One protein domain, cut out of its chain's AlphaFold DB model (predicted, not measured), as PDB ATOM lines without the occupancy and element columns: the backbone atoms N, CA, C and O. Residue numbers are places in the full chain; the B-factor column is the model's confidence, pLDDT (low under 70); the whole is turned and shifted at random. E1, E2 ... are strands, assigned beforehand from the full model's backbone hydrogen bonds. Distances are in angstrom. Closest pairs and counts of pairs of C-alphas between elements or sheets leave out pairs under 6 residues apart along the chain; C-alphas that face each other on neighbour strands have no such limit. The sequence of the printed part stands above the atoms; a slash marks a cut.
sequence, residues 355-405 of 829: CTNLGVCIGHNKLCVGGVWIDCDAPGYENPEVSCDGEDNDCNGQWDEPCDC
ATOM      1  N   CYS A 355     254.887 192.177 211.781       84.31
ATOM      2  CA  CYS A 355     255.524 193.478 211.852       84.31
ATOM      3  C   CYS A 355     255.378 194.283 210.550       84.31
ATOM      4  O   CYS A 355     254.838 193.807 209.544       84.31
ATOM      5  N   THR A 356     255.900 195.514 210.542       81.56
ATOM      6  CA  THR A 356     256.212 196.195 209.284       81.56
ATOM      7  C   THR A 356     257.159 195.314 208.463       81.56
ATOM      8  O   THR A 356     258.129 194.764 208.975       81.56
ATOM      9  N   ASN A 357     256.868 195.142 207.169       83.38
ATOM     10  CA  ASN A 357     257.745 194.407 206.246       83.38
ATOM     11  C   ASN A 357     258.871 195.326 205.741       83.38
ATOM     12  O   ASN A 357     259.050 195.493 204.535       83.38
ATOM     13  N   LEU A 358     259.566 195.955 206.686       85.94
ATOM     14  CA  LEU A 358     260.637 196.930 206.508       85.94
ATOM     15  C   LEU A 358     261.785 196.557 207.456       85.94
ATOM     16  O   LEU A 358     261.547 195.897 208.472       85.94
ATOM     17  N   GLY A 359     263.008 196.917 207.073       87.00
ATOM     18  CA  GLY A 359     264.208 196.708 207.876       87.00
ATOM     19  C   GLY A 359     264.387 195.321 208.489       87.00
ATOM     20  O   GLY A 359     264.074 194.292 207.876       87.00
ATOM     21  N   VAL A 360     264.870 195.299 209.732       89.94
ATOM     22  CA  VAL A 360     265.086 194.063 210.507       89.94
ATOM     23  C   VAL A 360     263.785 193.336 210.865       89.94
ATOM     24  O   VAL A 360     263.806 192.160 211.228       89.94
ATOM     25  N   CYS A 361     262.632 193.993 210.724       89.44
ATOM     26  CA  CYS A 361     261.328 193.435 211.065       89.44
ATOM     27  C   CYS A 361     260.728 192.499 210.006       89.44
ATOM     28  O   CYS A 361     259.701 191.860 210.267       89.44
ATOM     29  N   ILE A 362     261.338 192.375 208.822       88.75
ATOM     30  CA  ILE A 362     260.830 191.524 207.736       88.75
ATOM     31  C   ILE A 362     260.672 190.068 208.207       88.75
ATOM     32  O   ILE A 362     261.639 189.362 208.483       88.75
ATOM     33  N   GLY A 363     259.423 189.590 208.240       84.50
ATOM     34  CA  GLY A 363     259.085 188.221 208.650       84.50
ATOM     35  C   GLY A 363     258.989 187.990 210.165       84.50
ATOM     36  O   GLY A 363     258.775 186.848 210.576       84.50
ATOM     37  N   HIS A 364     259.111 189.040 210.980       87.50
ATOM     38  CA  HIS A 364     258.861 189.006 212.422       87.50
ATOM     39  C   HIS A 364     257.404 189.375 212.757       87.50
ATOM     40  O   HIS A 364     256.664 189.898 211.921       87.50
ATOM     41  N   ASN A 365     256.983 189.083 213.992       87.00
ATOM     42  CA  ASN A 365     255.641 189.367 214.508       87.00
ATOM     43  C   ASN A 365     255.727 190.271 215.746       87.00
ATOM     44  O   ASN A 365     256.719 190.230 216.478       87.00
ATOM     45  N   LYS A 366     254.670 191.049 215.996       86.56
ATOM     46  CA  LYS A 366     254.526 191.863 217.210       86.56
ATOM     47  C   LYS A 366     254.430 190.984 218.456       86.56
ATOM     48  O   LYS A 366     253.871 189.885 218.405       86.56
ATOM     49  N   LEU A 367     254.933 191.491 219.580       86.25
ATOM     50  CA  LEU A 367     254.858 190.821 220.878       86.25
ATOM     51  C   LEU A 367     253.684 191.387 221.686       86.25
ATOM     52  O   LEU A 367     253.484 192.600 221.732       86.25
ATOM     53  N   CYS A 368     252.905 190.526 222.340       88.88
ATOM     54  CA  CYS A 368     251.919 190.988 223.309       88.88
ATOM     55  C   CYS A 368     252.616 191.229 224.653       88.88
ATOM     56  O   CYS A 368     253.270 190.327 225.173       88.88
ATOM     57  N   VAL A 369     252.499 192.430 225.224       87.00
ATOM     58  CA  VAL A 369     253.031 192.740 226.561       87.00
ATOM     59  C   VAL A 369     252.026 193.592 227.330       87.00
ATOM     60  O   VAL A 369     251.834 194.769 227.039       87.00
ATOM     61  N   GLY A 370     251.413 192.996 228.356       83.75
ATOM     62  CA  GLY A 370     250.491 193.691 229.260       83.75
ATOM     63  C   GLY A 370     249.171 194.112 228.607       83.75
ATOM     64  O   GLY A 370     248.728 195.237 228.840       83.75
ATOM     65  N   GLY A 371     248.569 193.240 227.790       86.12
ATOM     66  CA  GLY A 371     247.309 193.514 227.092       86.12
ATOM     67  C   GLY A 371     247.411 194.532 225.956       86.12
ATOM     68  O   GLY A 371     246.423 195.184 225.627       86.12
ATOM     69  N   VAL A 372     248.611 194.731 225.398       87.06
ATOM     70  CA  VAL A 372     248.855 195.593 224.232       87.06
ATOM     71  C   VAL A 372     249.903 194.946 223.327       87.06
ATOM     72  O   VAL A 372     250.944 194.485 223.801       87.06
ATOM     73  N   TRP A 373     249.654 194.949 222.015       85.38
ATOM     74  CA  TRP A 373     250.678 194.641 221.015       85.38
ATOM     75  C   TRP A 373     251.735 195.745 221.016       85.38
ATOM     76  O   TRP A 373     251.482 196.847 220.522       85.38
ATOM     77  N   ILE A 374     252.914 195.448 221.554       84.06
ATOM     78  CA  ILE A 374     254.097 196.286 221.365       84.06
ATOM     79  C   ILE A 374     254.767 195.939 220.031       84.06
ATOM     80  O   ILE A 374     254.471 194.910 219.414       84.06
ATOM     81  N   ASP A 375     255.644 196.821 219.559       74.12
ATOM     82  CA  ASP A 375     256.435 196.559 218.359       74.12
ATOM     83  C   ASP A 375     257.469 195.434 218.561       74.12
ATOM     84  O   ASP A 375     257.493 194.732 219.573       74.12
ATOM     85  N   CYS A 376     258.213 195.160 217.499       80.19
ATOM     86  CA  CYS A 376     258.769 193.854 217.181       80.19
ATOM     87  C   CYS A 376     259.875 193.375 218.129       80.19
ATOM     88  O   CYS A 376     260.775 194.124 218.484       80.19
ATOM     89  N   ASP A 377     259.885 192.075 218.435       74.62
ATOM     90  CA  ASP A 377     261.057 191.394 219.009       74.62
ATOM     91  C   ASP A 377     261.885 190.765 217.870       74.62
ATOM     92  O   ASP A 377     262.004 189.543 217.731       74.62
ATOM     93  N   ALA A 378     262.366 191.616 216.959       80.31
ATOM     94  CA  ALA A 378     263.299 191.211 215.911       80.31
ATOM     95  C   ALA A 378     264.747 191.351 216.424       80.31
ATOM     96  O   ALA A 378     265.065 192.333 217.097       80.31
ATOM     97  N   PRO A 379     265.663 190.404 216.141       82.19
ATOM     98  CA  PRO A 379     267.069 190.555 216.505       82.19
ATOM     99  C   PRO A 379     267.688 191.762 215.789       82.19
ATOM    100  O   PRO A 379     267.877 191.716 214.578       82.19
ATOM    101  N   GLY A 380     268.018 192.810 216.547       83.25
ATOM    102  CA  GLY A 380     268.463 194.104 216.010       83.25
ATOM    103  C   GLY A 380     267.406 195.212 216.080       83.25
ATOM    104  O   GLY A 380     267.722 196.339 215.742       83.25
ATOM    105  N   TYR A 381     266.185 194.928 216.551       88.50
ATOM    106  CA  TYR A 381     265.151 195.953 216.707       88.50
ATOM    107  C   TYR A 381     265.512 196.989 217.779       88.50
ATOM    108  O   TYR A 381     265.810 196.638 218.926       88.50
ATOM    109  N   GLU A 382     265.419 198.266 217.420       86.19
ATOM    110  CA  GLU A 382     265.704 199.424 218.266       86.19
ATOM    111  C   GLU A 382     264.650 200.500 218.000       86.19
ATOM    112  O   GLU A 382     264.455 200.869 216.858       86.19
ATOM    113  N   ASN A 383     263.959 201.028 219.015       83.81
ATOM    114  CA  ASN A 383     262.989 202.114 218.815       83.81
ATOM    115  C   ASN A 383     263.105 203.161 219.943       83.81
ATOM    116  O   ASN A 383     262.756 202.851 221.092       83.81
ATOM    117  N   PRO A 384     263.596 204.386 219.658       78.88
ATOM    118  CA  PRO A 384     264.168 204.821 218.374       78.88
ATOM    119  C   PRO A 384     265.467 204.071 218.037       78.88
ATOM    120  O   PRO A 384     266.101 203.498 218.928       78.88
ATOM    121  N   GLU A 385     265.859 204.098 216.767       83.50
ATOM    122  CA  GLU A 385     267.115 203.530 216.277       83.50
ATOM    123  C   GLU A 385     268.340 204.268 216.858       83.50
ATOM    124  O   GLU A 385     268.315 205.482 217.087       83.50
ATOM    125  N   VAL A 386     269.406 203.517 217.176       83.75
ATOM    126  CA  VAL A 386     270.619 204.049 217.831       83.75
ATOM    127  C   VAL A 386     271.941 203.429 217.362       83.75
ATOM    128  O   VAL A 386     272.998 203.982 217.677       83.75
ATOM    129  N   SER A 387     271.924 202.287 216.668       82.50
ATOM    130  CA  SER A 387     273.142 201.561 216.278       82.50
ATOM    131  C   SER A 387     273.840 202.101 215.023       82.50
ATOM    132  O   SER A 387     275.048 201.886 214.892       82.50
ATOM    133  N   CYS A 388     273.131 202.849 214.169       82.06
ATOM    134  CA  CYS A 388     273.657 203.507 212.964       82.06
ATOM    135  C   CYS A 388     274.509 202.562 212.075       82.06
ATOM    136  O   CYS A 388     275.642 202.893 211.695       82.06
ATOM    137  N   ASP A 389     274.038 201.328 211.853       84.38
ATOM    138  CA  ASP A 389     274.779 200.257 211.175       84.38
ATOM    139  C   ASP A 389     274.379 200.025 209.705       84.38
ATOM    140  O   ASP A 389     274.983 199.184 209.023       84.38
ATOM    141  N   GLY A 390     273.478 200.852 209.165       83.69
ATOM    142  CA  GLY A 390     273.014 200.813 207.780       83.69
ATOM    143  C   GLY A 390     271.916 199.782 207.520       83.69
ATOM    144  O   GLY A 390     271.803 199.312 206.384       83.69
ATOM    145  N   GLU A 391     271.162 199.425 208.558       88.19
ATOM    146  CA  GLU A 391     269.976 198.566 208.546       88.19
ATOM    147  C   GLU A 391     268.825 199.336 209.227       88.19
ATOM    148  O   GLU A 391     269.046 200.031 210.205       88.19
ATOM    149  N   ASP A 392     267.593 199.224 208.727       87.75
ATOM    150  CA  ASP A 392     266.405 199.893 209.300       87.75
ATOM    151  C   ASP A 392     265.977 199.179 210.598       87.75
ATOM    152  O   ASP A 392     265.225 198.194 210.579       87.75
ATOM    153  N   ASN A 393     266.549 199.617 211.723       89.00
ATOM    154  CA  ASN A 393     266.429 198.939 213.015       89.00
ATOM    155  C   ASN A 393     265.157 199.311 213.796       89.00
ATOM    156  O   ASN A 393     264.703 198.499 214.603       89.00
ATOM    157  N   ASP A 394     264.536 200.470 213.540       87.88
ATOM    158  CA  ASP A 394     263.220 200.822 214.111       87.88
ATOM    159  C   ASP A 394     262.031 200.421 213.217       87.88
ATOM    160  O   ASP A 394     260.870 200.435 213.656       87.88
ATOM    161  N   CYS A 395     262.337 199.964 211.999       89.12
ATOM    162  CA  CYS A 395     261.415 199.478 210.983       89.12
ATOM    163  C   CYS A 395     260.425 200.545 210.487       89.12
ATOM    164  O   CYS A 395     259.298 200.203 210.084       89.12
ATOM    165  N   ASN A 396     260.829 201.823 210.529       85.62
ATOM    166  CA  ASN A 396     260.081 202.967 210.008       85.62
ATOM    167  C   ASN A 396     260.219 203.126 208.478       85.62
ATOM    168  O   ASN A 396     259.371 203.772 207.854       85.62
ATOM    169  N   GLY A 397     261.209 202.467 207.860       85.75
ATOM    170  CA  GLY A 397     261.478 202.506 206.418       85.75
ATOM    171  C   GLY A 397     262.604 203.453 205.997       85.75
ATOM    172  O   GLY A 397     262.877 203.565 204.800       85.75
ATOM    173  N   GLN A 398     263.247 204.112 206.955       82.38
ATOM    174  CA  GLN A 398     264.452 204.925 206.799       82.38
ATOM    175  C   GLN A 398     265.609 204.204 207.507       82.38
ATOM    176  O   GLN A 398     265.378 203.289 208.291       82.38
ATOM    177  N   TRP A 399     266.850 204.505 207.134       83.56
ATOM    178  CA  TRP A 399     268.038 203.832 207.675       83.56
ATOM    179  C   TRP A 399     268.804 204.856 208.511       83.56
ATOM    180  O   TRP A 399     269.022 205.965 208.021       83.56
ATOM    181  N   ASP A 400     269.249 204.479 209.707       77.56
ATOM    182  CA  ASP A 400     270.083 205.298 210.586       77.56
ATOM    183  C   ASP A 400     269.408 206.620 211.067       77.56
ATOM    184  O   ASP A 400     270.051 207.670 211.113       77.56
ATOM    185  N   GLU A 401     268.124 206.622 211.470       73.88
ATOM    186  CA  GLU A 401     267.426 207.830 211.986       73.88
ATOM    187  C   GLU A 401     267.097 207.769 213.499       73.88
ATOM    188  O   GLU A 401     266.442 206.831 213.943       73.88
ATOM    189  N   PRO A 402     267.423 208.786 214.331       63.34
ATOM    190  CA  PRO A 402     268.001 210.089 214.016       63.34
ATOM    191  C   PRO A 402     269.515 210.091 214.283       63.34
ATOM    192  O   PRO A 402     269.992 210.810 215.168       63.34
ATOM    193  N   CYS A 403     270.291 209.290 213.545       62.97
ATOM    194  CA  CYS A 403     271.749 209.384 213.568       62.97
ATOM    195  C   CYS A 403     272.212 210.626 212.791       62.97
ATOM    196  O   CYS A 403     272.952 210.520 211.813       62.97
ATOM    197  N   ASP A 404     271.799 211.812 213.260       55.44
ATOM    198  CA  ASP A 404     272.428 213.074 212.889       55.44
ATOM    199  C   ASP A 404     273.939 212.887 213.025       55.44
ATOM    200  O   ASP A 404     274.456 212.518 214.090       55.44
ATOM    201  N   CYS A 405     274.643 213.130 211.922       50.66
ATOM    202  CA  CYS A 405     276.093 213.206 211.886       50.66
ATOM    203  C   CYS A 405     276.526 214.456 212.658       50.66
ATOM    204  O   CYS A 405     276.886 215.458 212.062       50.66
TER     205      CYS A 405
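This is residues 355 to 405 of the 829 residues of an uncharacterized protein of Candidatus Altiarchaeales archaeon (UniProt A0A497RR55). A model with little regular structure: a small two-stranded hairpin, E1 and E2, lies toward one end, and the unnamed residues 377 to 405 wind in loops toward the other. The printed part has 51 residues, with no named helix and strands E1 then E2, antiparallel; the class is all strand, though only 7 residues are in named elements. It is compact, with a radius of gyration of the C-alphas of 11.1 A, and elongated, spanning 38 by 20 by 15 A.

E1, residues 366 to 368, and E2, residues 373 to 376, form a hairpin with a tight link, antiparallel at 141 degrees. C-alphas 368 and 373 face each other at 4.5 A. N 374 and O 367 are within hydrogen-bond range at 2.9 A.

E1 begins at C-alpha 366 (254.526, 191.863, 217.210) and measures 6.7 A. E2 measures 9.0 A and ends at C-alpha 376 (258.769, 193.854, 217.181).

The two C-alphas farthest apart, of Gly 371 and Cys 405, are 38.0 A apart. The printed part has no cut. Mean pLDDT of the printed part is 82.3; residues 402 to 405 are under 70.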